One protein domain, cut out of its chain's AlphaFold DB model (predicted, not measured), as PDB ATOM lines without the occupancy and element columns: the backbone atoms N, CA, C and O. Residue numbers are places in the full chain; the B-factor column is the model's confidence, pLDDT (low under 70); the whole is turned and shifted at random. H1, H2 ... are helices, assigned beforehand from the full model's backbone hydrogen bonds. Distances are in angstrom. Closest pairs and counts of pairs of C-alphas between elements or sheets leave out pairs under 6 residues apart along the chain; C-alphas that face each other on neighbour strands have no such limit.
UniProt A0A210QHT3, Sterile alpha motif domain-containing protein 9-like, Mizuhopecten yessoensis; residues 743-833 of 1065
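What this domain is: This is residues 743 to 833 of the 1065 residues of the protein "Sterile alpha motif domain-containing protein 9-like" of Mizuhopecten yessoensis (UniProt A0A210QHT3). Three helices run back and forth in a compact, splayed packing, with H1 and H3 each packed on H2 and the three centres making a triangle. H1 and H3 both run against H2 but stand at 50 degrees to each other, and residues 748 to 753 of the stretch before H1 stick out from the rest. The printed part has 91 residues with three named helices, H1, H2 and H3 in that order along the chain, and no named strand; its class is all helix. The whole is compact, with a radius of gyration of the C-alphas of 13.1 A, and its C-alphas span 37 by 30 by 28 A.

Where its parts are: Start at C-alpha 743, at (1.431, -8.355, -7.364); from there residues 743 to 755 hold no named element. Find C-alpha 756 at (-14.044, -2.128, -12.711), where H1, residues 756 to 770, begins; it measures 22.3 A from first to last C-alpha. After residues 771 to 784, look for C-alpha 785 at (-5.481, -6.496, 7.917), where H2, residues 785 to 803, begins; it is the longest helix by residues and measures 27.3 A. H3, residues 811 to 825, measures 21.3 A and ends with C-alpha 825 at (-16.572, -5.705, 5.918).

How they stand to each other: Look first at H1 and H2, which touch, with the C-alphas of Phe 756 and Asn 798 closest at 5.7 A. They form a helical hairpin at a shallow tilt of 24 degrees, opposite ways. Go on to H2 and H3, which also touch; their closest C-alphas are those of Leu 795 and Trp 821, 6.0 A apart. This second helical hairpin runs opposite ways at a steep tilt of 38 degrees, only just past shallow. H1 and H3 are close but not clearly touching: their closest C-alphas, of Cys 760 and Val 817, are 8.0 A apart. These two run the same way at a steep tilt of 50 degrees. In the backbones of H2 and H3 you will find every O i to N i+4 pair within hydrogen-bond range, and in H1 10 of 11.

The domain as a whole: The C-alphas of Asn 774 and Pro 805 are the two farthest apart, at 40.2 A. The printed part has no cut; the link from H1 to H2 is long, with 14 residues, and the link from H2 to H3 is short, with 7. Look in the B-factor column for the pLDDT: the mean of the printed part is 85.6, and residues 744 to 752 and residue 806 are under 70.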
ATOM      1  N   GLN A 743       0.605  -8.822  -8.477       72.12
ATOM      2  CA  GLN A 743       1.431  -8.355  -7.364       72.12
ATOM      3  C   GLN A 743       0.637  -7.389  -6.467       72.12
ATOM      4  O   GLN A 743      -0.280  -6.711  -6.920       72.12
ATOM      5  N   THR A 744       0.982  -7.287  -5.183       61.78
ATOM      6  CA  THR A 744       0.261  -6.437  -4.208       61.78
ATOM      7  C   THR A 744       0.286  -4.941  -4.534       61.78
ATOM      8  O   THR A 744      -0.579  -4.204  -4.080       61.78
ATOM      9  N   ASN A 745       1.252  -4.486  -5.327       62.12
ATOM     10  CA  ASN A 745       1.370  -3.111  -5.808       62.12
ATOM     11  C   ASN A 745       0.816  -2.918  -7.227       62.12
ATOM     12  O   ASN A 745       0.994  -1.840  -7.765       62.12
ATOM     13  N   TYR A 746       0.142  -3.908  -7.819       65.62
ATOM     14  CA  TYR A 746      -0.231  -3.948  -9.241       65.62
ATOM     15  C   TYR A 746      -0.894  -2.670  -9.795       65.62
ATOM     16  O   TYR A 746      -0.616  -2.294 -10.929       65.62
ATOM     17  N   LEU A 747      -1.703  -1.965  -8.997       64.56
ATOM     18  CA  LEU A 747      -2.311  -0.683  -9.393       64.56
ATOM     19  C   LEU A 747      -1.405   0.541  -9.186       64.56
ATOM     20  O   LEU A 747      -1.631   1.579  -9.791       64.56
ATOM     21  N   ALA A 748      -0.398   0.434  -8.321       59.31
ATOM     22  CA  ALA A 748       0.568   1.487  -8.016       59.31
ATOM     23  C   ALA A 748       1.841   1.402  -8.875       59.31
ATOM     24  O   ALA A 748       2.502   2.414  -9.081       59.31
ATOM     25  N   THR A 749       2.209   0.214  -9.369       53.97
ATOM     26  CA  THR A 749       3.432   0.012 -10.161       53.97
ATOM     27  C   THR A 749       3.289   0.355 -11.641       53.97
ATOM     28  O   THR A 749       4.292   0.301 -12.350       53.97
ATOM     29  N   LEU A 750       2.091   0.699 -12.136       49.06
ATOM     30  CA  LEU A 750       1.838   0.847 -13.572       49.06
ATOM     31  C   LEU A 750       0.787   1.897 -13.928       49.06
ATOM     32  O   LEU A 750      -0.182   2.101 -13.208       49.06
ATOM     33  N   SER A 751       0.923   2.442 -15.137       55.59
ATOM     34  CA  SER A 751      -0.079   3.198 -15.899       55.59
ATOM     35  C   SER A 751      -1.275   2.335 -16.356       55.59
ATOM     36  O   SER A 751      -1.746   2.447 -17.487       55.59
ATOM     37  N   VAL A 752      -1.753   1.420 -15.505       61.41
ATOM     38  CA  VAL A 752      -2.969   0.638 -15.761       61.41
ATOM     39  C   VAL A 752      -4.174   1.503 -15.386       61.41
ATOM     40  O   VAL A 752      -4.205   2.027 -14.272       61.41
ATOM     41  N   PRO A 753      -5.175   1.664 -16.269       70.19
ATOM     42  CA  PRO A 753      -6.403   2.361 -15.911       70.19
ATOM     43  C   PRO A 753      -7.090   1.686 -14.706       70.19
ATOM     44  O   PRO A 753      -7.283   0.464 -14.688       70.19
ATOM     45  N   ASP A 754      -7.446   2.477 -13.689       84.12
ATOM     46  CA  ASP A 754      -8.238   2.029 -12.535       84.12
ATOM     47  C   ASP A 754      -9.690   1.797 -12.996       84.12
ATOM     48  O   ASP A 754     -10.503   2.717 -13.005       84.12
ATOM     49  N   THR A 755     -10.000   0.574 -13.441       85.12
ATOM     50  CA  THR A 755     -11.294   0.176 -14.027       85.12
ATOM     51  C   THR A 755     -11.965  -0.902 -13.194       85.12
ATOM     52  O   THR A 755     -11.298  -1.660 -12.488       85.12
ATOM     53  N   PHE A 756     -13.278  -1.061 -13.354       87.81
ATOM     54  CA  PHE A 756     -14.044  -2.128 -12.711       87.81
ATOM     55  C   PHE A 756     -13.380  -3.516 -12.828       87.81
ATOM     56  O   PHE A 756     -13.210  -4.226 -11.827       87.81
ATOM     57  N   HIS A 757     -12.938  -3.892 -14.033       83.62
ATOM     58  CA  HIS A 757     -12.332  -5.197 -14.302       83.62
ATOM     59  C   HIS A 757     -10.943  -5.352 -13.669       83.62
ATOM     60  O   HIS A 757     -10.672  -6.385 -13.048       83.62
ATOM     61  N   THR A 758     -10.084  -4.327 -13.742       83.75
ATOM     62  CA  THR A 758      -8.740  -4.375 -13.133       83.75
ATOM     63  C   THR A 758      -8.822  -4.452 -11.608       83.75
ATOM     64  O   THR A 758      -8.050  -5.183 -10.975       83.75
ATOM     65  N   ARG A 759      -9.820  -3.800 -10.998       88.62
ATOM     66  CA  ARG A 759     -10.114  -3.922  -9.563       88.62
ATOM     67  C   ARG A 759     -10.612  -5.317  -9.186       88.62
ATOM     68  O   ARG A 759     -10.082  -5.903  -8.241       88.62
ATOM     69  N   CYS A 760     -11.551  -5.888  -9.947       89.12
ATOM     70  CA  CYS A 760     -12.024  -7.263  -9.738       89.12
ATOM     71  C   CYS A 760     -10.878  -8.280  -9.825       89.12
ATOM     72  O   CYS A 760     -10.725  -9.126  -8.940       89.12
ATOM     73  N   ALA A 761     -10.030  -8.165 -10.850       86.38
ATOM     74  CA  ALA A 761      -8.863  -9.020 -11.008       86.38
ATOM     75  C   ALA A 761      -7.889  -8.877  -9.824       86.38
ATOM     76  O   ALA A 761      -7.390  -9.872  -9.297       86.38
ATOM     77  N   THR A 762      -7.680  -7.650  -9.339       88.12
ATOM     78  CA  THR A 762      -6.819  -7.390  -8.176       88.12
ATOM     79  C   THR A 762      -7.346  -8.073  -6.913       88.12
ATOM     80  O   THR A 762      -6.597  -8.763  -6.221       88.12
ATOM     81  N   ILE A 763      -8.648  -7.946  -6.644       91.00
ATOM     82  CA  ILE A 763      -9.317  -8.582  -5.501       91.00
ATOM     83  C   ILE A 763      -9.175 -10.111  -5.571       91.00
ATOM     84  O   ILE A 763      -8.828 -10.754  -4.578       91.00
ATOM     85  N   VAL A 764      -9.381 -10.711  -6.746       90.75
ATOM     86  CA  VAL A 764      -9.212 -12.161  -6.953       90.75
ATOM     87  C   VAL A 764      -7.757 -12.592  -6.751       90.75
ATOM     88  O   VAL A 764      -7.502 -13.592  -6.076       90.75
ATOM     89  N   GLY A 765      -6.797 -11.823  -7.269       88.94
ATOM     90  CA  GLY A 765      -5.367 -12.053  -7.059       88.94
ATOM     91  C   GLY A 765      -4.987 -12.072  -5.576       88.94
ATOM     92  O   GLY A 765      -4.240 -12.949  -5.134       88.94
ATOM     93  N   MET A 766      -5.578 -11.178  -4.779       88.81
ATOM     94  CA  MET A 766      -5.405 -11.176  -3.326       88.81
ATOM     95  C   MET A 766      -6.023 -12.403  -2.656       88.81
ATOM     96  O   MET A 766      -5.381 -12.999  -1.799       88.81
ATOM     97  N   LYS A 767      -7.213 -12.858  -3.064       90.62
ATOM     98  CA  LYS A 767      -7.779 -14.119  -2.543       90.62
ATOM     99  C   LYS A 767      -6.885 -15.320  -2.877       90.62
ATOM    100  O   LYS A 767      -6.657 -16.181  -2.031       90.62
ATOM    101  N   LEU A 768      -6.327 -15.367  -4.091       89.44
ATOM    102  CA  LEU A 768      -5.416 -16.427  -4.541       89.44
ATOM    103  C   LEU A 768      -4.091 -16.471  -3.769       89.44
ATOM    104  O   LEU A 768      -3.551 -17.561  -3.564       89.44
ATOM    105  N   LYS A 769      -3.579 -15.320  -3.307       87.44
ATOM    106  CA  LYS A 769      -2.392 -15.238  -2.433       87.44
ATOM    107  C   LYS A 769      -2.541 -16.131  -1.196       87.44
ATOM    108  O   LYS A 769      -1.579 -16.792  -0.811       87.44
ATOM    109  N   TYR A 770      -3.744 -16.189  -0.624       87.31
ATOM    110  CA  TYR A 770      -4.053 -16.956   0.586       87.31
ATOM    111  C   TYR A 770      -4.661 -18.346   0.317       87.31
ATOM    112  O   TYR A 770      -4.836 -19.120   1.252       87.31
ATOM    113  N   GLY A 771      -4.953 -18.693  -0.942       82.56
ATOM    114  CA  GLY A 771      -5.513 -19.997  -1.313       82.56
ATOM    115  C   GLY A 771      -4.489 -21.141  -1.310       82.56
ATOM    116  O   GLY A 771      -3.320 -20.961  -1.670       82.56
ATOM    117  N   GLU A 772      -4.933 -22.348  -0.955       81.94
ATOM    118  CA  GLU A 772      -4.138 -23.585  -1.043       81.94
ATOM    119  C   GLU A 772      -4.106 -24.148  -2.474       81.94
ATOM    120  O   GLU A 772      -4.853 -23.723  -3.348       81.94
ATOM    121  N   VAL A 773      -3.246 -25.134  -2.752       78.38
ATOM    122  CA  VAL A 773      -3.086 -25.695  -4.112       78.38
ATOM    123  C   VAL A 773      -4.368 -26.369  -4.622       78.38
ATOM    124  O   VAL A 773      -4.717 -26.247  -5.796       78.38
ATOM    125  N   ASN A 774      -5.090 -27.063  -3.745       78.50
ATOM    126  CA  ASN A 774      -6.297 -27.843  -4.040       78.50
ATOM    127  C   ASN A 774      -7.602 -27.156  -3.593       78.50
ATOM    128  O   ASN A 774      -8.675 -27.743  -3.741       78.50
ATOM    129  N   ARG A 775      -7.529 -25.926  -3.075       82.81
ATOM    130  CA  ARG A 775      -8.678 -25.171  -2.573       82.81
ATOM    131  C   ARG A 775      -8.745 -23.801  -3.235       82.81
ATOM    132  O   ARG A 775      -7.727 -23.174  -3.511       82.81
ATOM    133  N   LEU A 776      -9.958 -23.332  -3.501       84.94
ATOM    134  CA  LEU A 776     -10.165 -21.980  -4.004       84.94
ATOM    135  C   LEU A 776      -9.932 -20.978  -2.866       84.94
ATOM    136  O   LEU A 776     -10.552 -21.113  -1.814       84.94
ATOM    137  N   GLY A 777      -9.069 -19.984  -3.083       86.81
ATOM    138  CA  GLY A 777      -8.896 -18.884  -2.134       86.81
ATOM    139  C   GLY A 777     -10.153 -18.017  -2.052       86.81
ATOM    140  O   GLY A 777     -10.758 -17.688  -3.074       86.81
ATOM    141  N   THR A 778     -10.542 -17.645  -0.839       89.44
ATOM    142  CA  THR A 778     -11.703 -16.806  -0.519       89.44
ATOM    143  C   THR A 778     -11.286 -15.639   0.375       89.44
ATOM    144  O   THR A 778     -10.178 -15.615   0.907       89.44
ATOM    145  N   ILE A 779     -12.180 -14.669   0.587       91.50
ATOM    146  CA  ILE A 779     -11.926 -13.544   1.508       91.50
ATOM    147  C   ILE A 779     -11.636 -14.030   2.930       91.50
ATOM    148  O   ILE A 779     -10.910 -13.390   3.679       91.50
ATOM    149  N   ASN A 780     -12.167 -15.196   3.284       87.00
ATOM    150  CA  ASN A 780     -12.067 -15.773   4.616       87.00
ATOM    151  C   ASN A 780     -10.670 -16.309   4.932       87.00
ATOM    152  O   ASN A 780     -10.351 -16.502   6.100       87.00
ATOM    153  N   ASP A 781      -9.873 -16.586   3.901       89.56
ATOM    154  CA  ASP A 781      -8.533 -17.150   4.049       89.56
ATOM    155  C   ASP A 781      -7.482 -16.048   4.305       89.56
ATOM    156  O   ASP A 781      -6.326 -16.337   4.622       89.56
ATOM    157  N   ILE A 782      -7.877 -14.775   4.191       91.06
ATOM    158  CA  ILE A 782      -6.989 -13.616   4.289       91.06
ATOM    159  C   ILE A 782      -6.615 -13.348   5.748       91.06
ATOM    160  O   ILE A 782      -7.471 -13.180   6.614       91.06
ATOM    161  N   LYS A 783      -5.309 -13.264   6.016       90.19
ATOM    162  CA  LYS A 783      -4.772 -13.075   7.374       90.19
ATOM    163  C   LYS A 783      -4.268 -11.652   7.658       90.19
ATOM    164  O   LYS A 783      -4.260 -11.263   8.819       90.19
ATOM    165  N   ASP A 784      -3.867 -10.885   6.638       90.81
ATOM    166  CA  ASP A 784      -3.343  -9.514   6.794       90.81
ATOM    167  C   ASP A 784      -4.482  -8.472   6.774       90.81
ATOM    168  O   ASP A 784      -5.278  -8.412   5.835       90.81
ATOM    169  N   GLU A 785      -4.540  -7.622   7.804       91.44
ATOM    170  CA  GLU A 785      -5.481  -6.496   7.917       91.44
ATOM    171  C   GLU A 785      -5.346  -5.499   6.757       91.44
ATOM    172  O   GLU A 785      -6.352  -4.980   6.266       91.44
ATOM    173  N   ARG A 786      -4.119  -5.239   6.285       90.31
ATOM    174  CA  ARG A 786      -3.869  -4.282   5.195       90.31
ATOM    175  C   ARG A 786      -4.495  -4.753   3.891       90.31
ATOM    176  O   ARG A 786      -5.097  -3.945   3.187       90.31
ATOM    177  N   ASP A 787      -4.404  -6.052   3.610       90.38
ATOM    178  CA  ASP A 787      -4.989  -6.656   2.412       90.38
ATOM    179  C   ASP A 787      -6.524  -6.601   2.468       90.38
ATOM    180  O   ASP A 787      -7.158  -6.240   1.479       90.38
ATOM    181  N   ILE A 788      -7.139  -6.872   3.628       93.75
ATOM    182  CA  ILE A 788      -8.595  -6.728   3.802       93.75
ATOM    183  C   ILE A 788      -9.044  -5.279   3.602       93.75
ATOM    184  O   ILE A 788      -9.998  -5.028   2.866       93.75
ATOM    185  N   LYS A 789      -8.357  -4.314   4.223       92.88
ATOM    186  CA  LYS A 789      -8.697  -2.892   4.086       92.88
ATOM    187  C   LYS A 789      -8.573  -2.422   2.636       92.88
ATOM    188  O   LYS A 789      -9.419  -1.666   2.153       92.88
ATOM    189  N   PHE A 790      -7.547  -2.900   1.936       91.00
ATOM    190  CA  PHE A 790      -7.380  -2.644   0.515       91.00
ATOM    191  C   PHE A 790      -8.538  -3.236  -0.296       91.00
ATOM    192  O   PHE A 790      -9.180  -2.499  -1.034       91.00
ATOM    193  N   ILE A 791      -8.882  -4.514  -0.106       93.38
ATOM    194  CA  ILE A 791     -10.011  -5.163  -0.799       93.38
ATOM    195  C   ILE A 791     -11.316  -4.389  -0.604       93.38
ATOM    196  O   ILE A 791     -12.030  -4.167  -1.577       93.38
ATOM    197  N   ILE A 792     -11.612  -3.946   0.621       95.38
ATOM    198  CA  ILE A 792     -12.815  -3.152   0.912       95.38
ATOM    199  C   ILE A 792     -12.816  -1.859   0.094       95.38
ATOM    200  O   ILE A 792     -13.790  -1.594  -0.602       95.38
ATOM    201  N   THR A 793     -11.698  -1.127   0.086       94.00
ATOM    202  CA  THR A 793     -11.553   0.115  -0.697       94.00
ATOM    203  C   THR A 793     -11.821  -0.128  -2.188       94.00
ATOM    204  O   THR A 793     -12.478   0.667  -2.857       94.00
ATOM    205  N   MET A 794     -11.329  -1.247  -2.722       93.19
ATOM    206  CA  MET A 794     -11.507  -1.617  -4.127       93.19
ATOM    207  C   MET A 794     -12.949  -2.012  -4.460       93.19
ATOM    208  O   MET A 794     -13.454  -1.661  -5.526       93.19
ATOM    209  N   LEU A 795     -13.611  -2.731  -3.554       95.62
ATOM    210  CA  LEU A 795     -15.011  -3.124  -3.696       95.62
ATOM    211  C   LEU A 795     -15.944  -1.914  -3.607       95.62
ATOM    212  O   LEU A 795     -16.875  -1.819  -4.396       95.62
ATOM    213  N   GLU A 796     -15.673  -0.968  -2.710       95.56
ATOM    214  CA  GLU A 796     -16.460   0.264  -2.573       95.56
ATOM    215  C   GLU A 796     -16.360   1.143  -3.818       95.56
ATOM    216  O   GLU A 796     -17.389   1.565  -4.338       95.56
ATOM    217  N   LYS A 797     -15.157   1.298  -4.391       94.31
ATOM    218  CA  LYS A 797     -14.988   1.940  -5.705       94.31
ATOM    219  C   LYS A 797     -15.805   1.251  -6.802       94.31
ATOM    220  O   LYS A 797     -16.422   1.919  -7.618       94.31
ATOM    221  N   ASN A 798     -15.828  -0.086  -6.830       94.88
ATOM    222  CA  ASN A 798     -16.665  -0.823  -7.784       94.88
ATOM    223  C   ASN A 798     -18.160  -0.582  -7.555       94.88
ATOM    224  O   ASN A 798     -18.903  -0.459  -8.522       94.88
ATOM    225  N   ILE A 799     -18.609  -0.512  -6.300       95.19
ATOM    226  CA  ILE A 799     -20.001  -0.186  -5.967       95.19
ATOM    227  C   ILE A 799     -20.347   1.234  -6.435       95.19
ATOM    228  O   ILE A 799     -21.440   1.440  -6.962       95.19
ATOM    229  N   ASP A 800     -19.430   2.190  -6.285       93.38
ATOM    230  CA  ASP A 800     -19.621   3.558  -6.765       93.38
ATOM    231  C   ASP A 800     -19.686   3.633  -8.294       93.38
ATOM    232  O   ASP A 800     -20.581   4.296  -8.815       93.38
ATOM    233  N   ASP A 801     -18.844   2.893  -9.018       92.25
ATOM    234  CA  ASP A 801     -18.929   2.792 -10.483       92.25
ATOM    235  C   ASP A 801     -20.265   2.180 -10.934       92.25
ATOM    236  O   ASP A 801     -20.911   2.711 -11.834       92.25
ATOM    237  N   ILE A 802     -20.755   1.130 -10.257       92.69
ATOM    238  CA  ILE A 802     -22.072   0.527 -10.543       92.69
ATOM    239  C   ILE A 802     -23.220   1.540 -10.351       92.69
ATOM    240  O   ILE A 802     -24.268   1.413 -10.986       92.69
ATOM    241  N   ARG A 803     -23.063   2.540  -9.474       90.94
ATOM    242  CA  ARG A 803     -24.069   3.602  -9.273       90.94
ATOM    243  C   ARG A 803     -24.056   4.651 -10.378       90.94
ATOM    244  O   ARG A 803     -25.064   5.341 -10.544       90.94
ATOM    245  N   GLN A 804     -22.945   4.812 -11.090       87.69
ATOM    246  CA  GLN A 804     -22.842   5.813 -12.140       87.69
ATOM    247  C   GLN A 804     -23.570   5.342 -13.411       87.69
ATOM    248  O   GLN A 804     -23.382   4.212 -13.860       87.69
ATOM    249  N   PRO A 805     -24.414   6.188 -14.026       70.94
ATOM    250  CA  PRO A 805     -25.055   5.849 -15.289       70.94
ATOM    251  C   PRO A 805     -24.027   5.888 -16.430       70.94
ATOM    252  O   PRO A 805     -23.474   6.944 -16.723       70.94
ATOM    253  N   GLY A 806     -23.797   4.759 -17.106       68.44
ATOM    254  CA  GLY A 806     -22.979   4.738 -18.326       68.44
ATOM    255  C   GLY A 806     -22.501   3.359 -18.773       68.44
ATOM    256  O   GLY A 806     -22.573   3.055 -19.961       68.44
ATOM    257  N   GLU A 807     -22.064   2.509 -17.844       75.19
ATOM    258  CA  GLU A 807     -21.473   1.202 -18.158       75.19
ATOM    259  C   GLU A 807     -22.346   0.059 -17.611       75.19
ATOM    260  O   GLU A 807     -22.813   0.101 -16.473       75.19
ATOM    261  N   GLN A 808     -22.629  -0.951 -18.441       78.31
ATOM    262  CA  GLN A 808     -23.426  -2.114 -18.041       78.31
ATOM    263  C   GLN A 808     -22.508  -3.270 -17.648       78.31
ATOM    264  O   GLN A 808     -21.811  -3.835 -18.490       78.31
ATOM    265  N   TYR A 809     -22.557  -3.658 -16.376       85.56
ATOM    266  CA  TYR A 809     -21.824  -4.809 -15.850       85.56
ATOM    267  C   TYR A 809     -22.689  -6.072 -15.854       85.56
ATOM    268  O   TYR A 809     -23.919  -6.008 -15.806       85.56
ATOM    269  N   SER A 810     -22.055  -7.246 -15.889       83.75
ATOM    270  CA  SER A 810     -22.799  -8.504 -15.825       83.75
ATOM    271  C   SER A 810     -23.456  -8.679 -14.448       83.75
ATOM    272  O   SER A 810     -22.844  -8.392 -13.418       83.75
ATOM    273  N   ASN A 811     -24.683  -9.219 -14.401       85.12
ATOM    274  CA  ASN A 811     -25.372  -9.488 -13.128       85.12
ATOM    275  C   ASN A 811     -24.534 -10.367 -12.182       85.12
ATOM    276  O   ASN A 811     -24.622 -10.224 -10.967       85.12
ATOM    277  N   MET A 812     -23.716 -11.270 -12.741       84.62
ATOM    278  CA  MET A 812     -22.825 -12.130 -11.965       84.62
ATOM    279  C   MET A 812     -21.732 -11.316 -11.269       84.62
ATOM    280  O   MET A 812     -21.501 -11.523 -10.082       84.62
ATOM    281  N   ASP A 813     -21.079 -10.398 -11.981       87.00
ATOM    282  CA  ASP A 813     -20.018  -9.573 -11.397       87.00
ATOM    283  C   ASP A 813     -20.574  -8.643 -10.320       87.00
ATOM    284  O   ASP A 813     -19.994  -8.545  -9.242       87.00
ATOM    285  N   VAL A 814     -21.739  -8.038 -10.573       90.88
ATOM    286  CA  VAL A 814     -22.437  -7.206  -9.582       90.88
ATOM    287  C   VAL A 814     -22.738  -8.019  -8.319       90.88
ATOM    288  O   VAL A 814     -22.372  -7.593  -7.226       90.88
ATOM    289  N   ASP A 815     -23.334  -9.212  -8.448       90.50
ATOM    290  CA  ASP A 815     -23.608 -10.092  -7.303       90.50
ATOM    291  C   ASP A 815     -22.343 -10.398  -6.493       90.50
ATOM    292  O   ASP A 815     -22.344 -10.261  -5.268       90.50
ATOM    293  N   PHE A 816     -21.254 -10.799  -7.156       90.56
ATOM    294  CA  PHE A 816     -20.026 -11.167  -6.457       90.56
ATOM    295  C   PHE A 816     -19.326  -9.977  -5.806       90.56
ATOM    296  O   PHE A 816     -18.809 -10.159  -4.707       90.56
ATOM    297  N   VAL A 817     -19.387  -8.768  -6.381       94.50
ATOM    298  CA  VAL A 817     -18.892  -7.546  -5.724       94.50
ATOM    299  C   VAL A 817     -19.601  -7.326  -4.386       94.50
ATOM    300  O   VAL A 817     -18.935  -7.147  -3.367       94.50
ATOM    301  N   PHE A 818     -20.936  -7.401  -4.341       95.50
ATOM    302  CA  PHE A 818     -21.675  -7.214  -3.085       95.50
ATOM    303  C   PHE A 818     -21.458  -8.360  -2.091       95.50
ATOM    304  O   PHE A 818     -21.285  -8.110  -0.898       95.50
ATOM    305  N   ILE A 819     -21.427  -9.614  -2.557       92.25
ATOM    306  CA  ILE A 819     -21.174 -10.781  -1.697       92.25
ATOM    307  C   ILE A 819     -19.777 -10.697  -1.074       92.25
ATOM    308  O   ILE A 819     -19.628 -10.886   0.136       92.25
ATOM    309  N   ASP A 820     -18.763 -10.402  -1.885       94.00
ATOM    310  CA  ASP A 820     -17.390 -10.223  -1.429       94.00
ATOM    311  C   ASP A 820     -17.286  -9.044  -0.459       94.00
ATOM    312  O   ASP A 820     -16.648  -9.162   0.587       94.00
ATOM    313  N   TRP A 821     -17.961  -7.930  -0.752       96.62
ATOM    314  CA  TRP A 821     -17.965  -6.751   0.112       96.62
ATOM    315  C   TRP A 821     -18.556  -7.069   1.480       96.62
ATOM    316  O   TRP A 821     -17.880  -6.847   2.482       96.62
ATOM    317  N   ILE A 822     -19.730  -7.710   1.536       95.38
ATOM    318  CA  ILE A 822     -20.348  -8.165   2.791       95.38
ATOM    319  C   ILE A 822     -19.402  -9.099   3.559       95.38
ATOM    320  O   ILE A 822     -19.292  -8.999   4.781       95.38
ATOM    321  N   GLN A 823     -18.696 -10.006   2.873       93.62
ATOM    322  CA  GLN A 823     -17.715 -10.899   3.503       93.62
ATOM    323  C   GLN A 823     -16.476 -10.168   4.034       93.62
ATOM    324  O   GLN A 823     -15.967 -10.562   5.087       93.62
ATOM    325  N   ALA A 824     -16.011  -9.128   3.337       95.12
ATOM    326  CA  ALA A 824     -14.836  -8.344   3.696       95.12
ATOM    327  C   ALA A 824     -15.112  -7.393   4.867       95.12
ATOM    328  O   ALA A 824     -14.344  -7.371   5.827       95.12
ATOM    329  N   ILE A 825     -16.231  -6.660   4.850       95.56
ATOM    330  CA  ILE A 825     -16.572  -5.705   5.918       95.56
ATOM    331  C   ILE A 825     -16.872  -6.390   7.256       95.56
ATOM    332  O   ILE A 825     -16.659  -5.802   8.315       95.56
ATOM    333  N   ARG A 826     -17.325  -7.652   7.226       92.81
ATOM    334  CA  ARG A 826     -17.521  -8.474   8.432       92.81
ATOM    335  C   ARG A 826     -16.306  -9.321   8.810       92.81
ATOM    336  O   ARG A 826     -16.395 -10.137   9.723       92.81
ATOM    337  N   HIS A 827     -15.192  -9.188   8.094       93.75
ATOM    338  CA  HIS A 827     -14.005  -9.997   8.334       93.75
ATOM    339  C   HIS A 827     -13.379  -9.674   9.710       93.75
ATOM    340  O   HIS A 827     -13.272  -8.496  10.052       93.75
ATOM    341  N   PRO A 828     -12.890 -10.664  10.488       89.25
ATOM    342  CA  PRO A 828     -12.321 -10.412  11.820       89.25
ATOM    343  C   PRO A 828     -11.133  -9.439  11.837       89.25
ATOM    344  O   PRO A 828     -10.956  -8.698  12.798       89.25
ATOM    345  N   GLN A 829     -10.337  -9.417  10.762       91.06
ATOM    346  CA  GLN A 829      -9.186  -8.510  10.622       91.06
ATOM    347  C   GLN A 829      -9.572  -7.061  10.283       91.06
ATOM    348  O   GLN A 829      -8.727  -6.177  10.371       91.06
ATOM    349  N   GLN A 830     -10.821  -6.786   9.893       92.00
ATOM    350  CA  GLN A 830     -11.259  -5.424   9.581       92.00
ATOM    351  C   GLN A 830     -11.628  -4.682  10.864       92.00
ATOM    352  O   GLN A 830     -12.718  -4.890  11.377       92.00
ATOM    353  N   LYS A 831     -10.774  -3.800  11.392       86.75
ATOM    354  CA  LYS A 831     -11.023  -3.118  12.679       86.75
ATOM    355  C   LYS A 831     -12.212  -2.152  12.669       86.75
ATOM    356  O   LYS A 831     -12.866  -2.004  13.700       86.75
ATOM    357  N   THR A 832     -12.504  -1.511  11.538       86.31
ATOM    358  CA  THR A 832     -13.643  -0.585  11.422       86.31
ATOM    359  C   THR A 832     -14.952  -1.367  11.333       86.31
ATOM    360  O   THR A 832     -15.121  -2.185  10.433       86.31
ATOM    361  N   SER A 833     -15.890  -1.113  12.246       83.88
ATOM    362  CA  SER A 833     -17.213  -1.745  12.206       83.88
ATOM    363  C   SER A 833     -18.164  -0.969  11.296       83.88
ATOM    364  O   SER A 833     -18.264   0.251  11.404       83.88
TER     365      SER A 833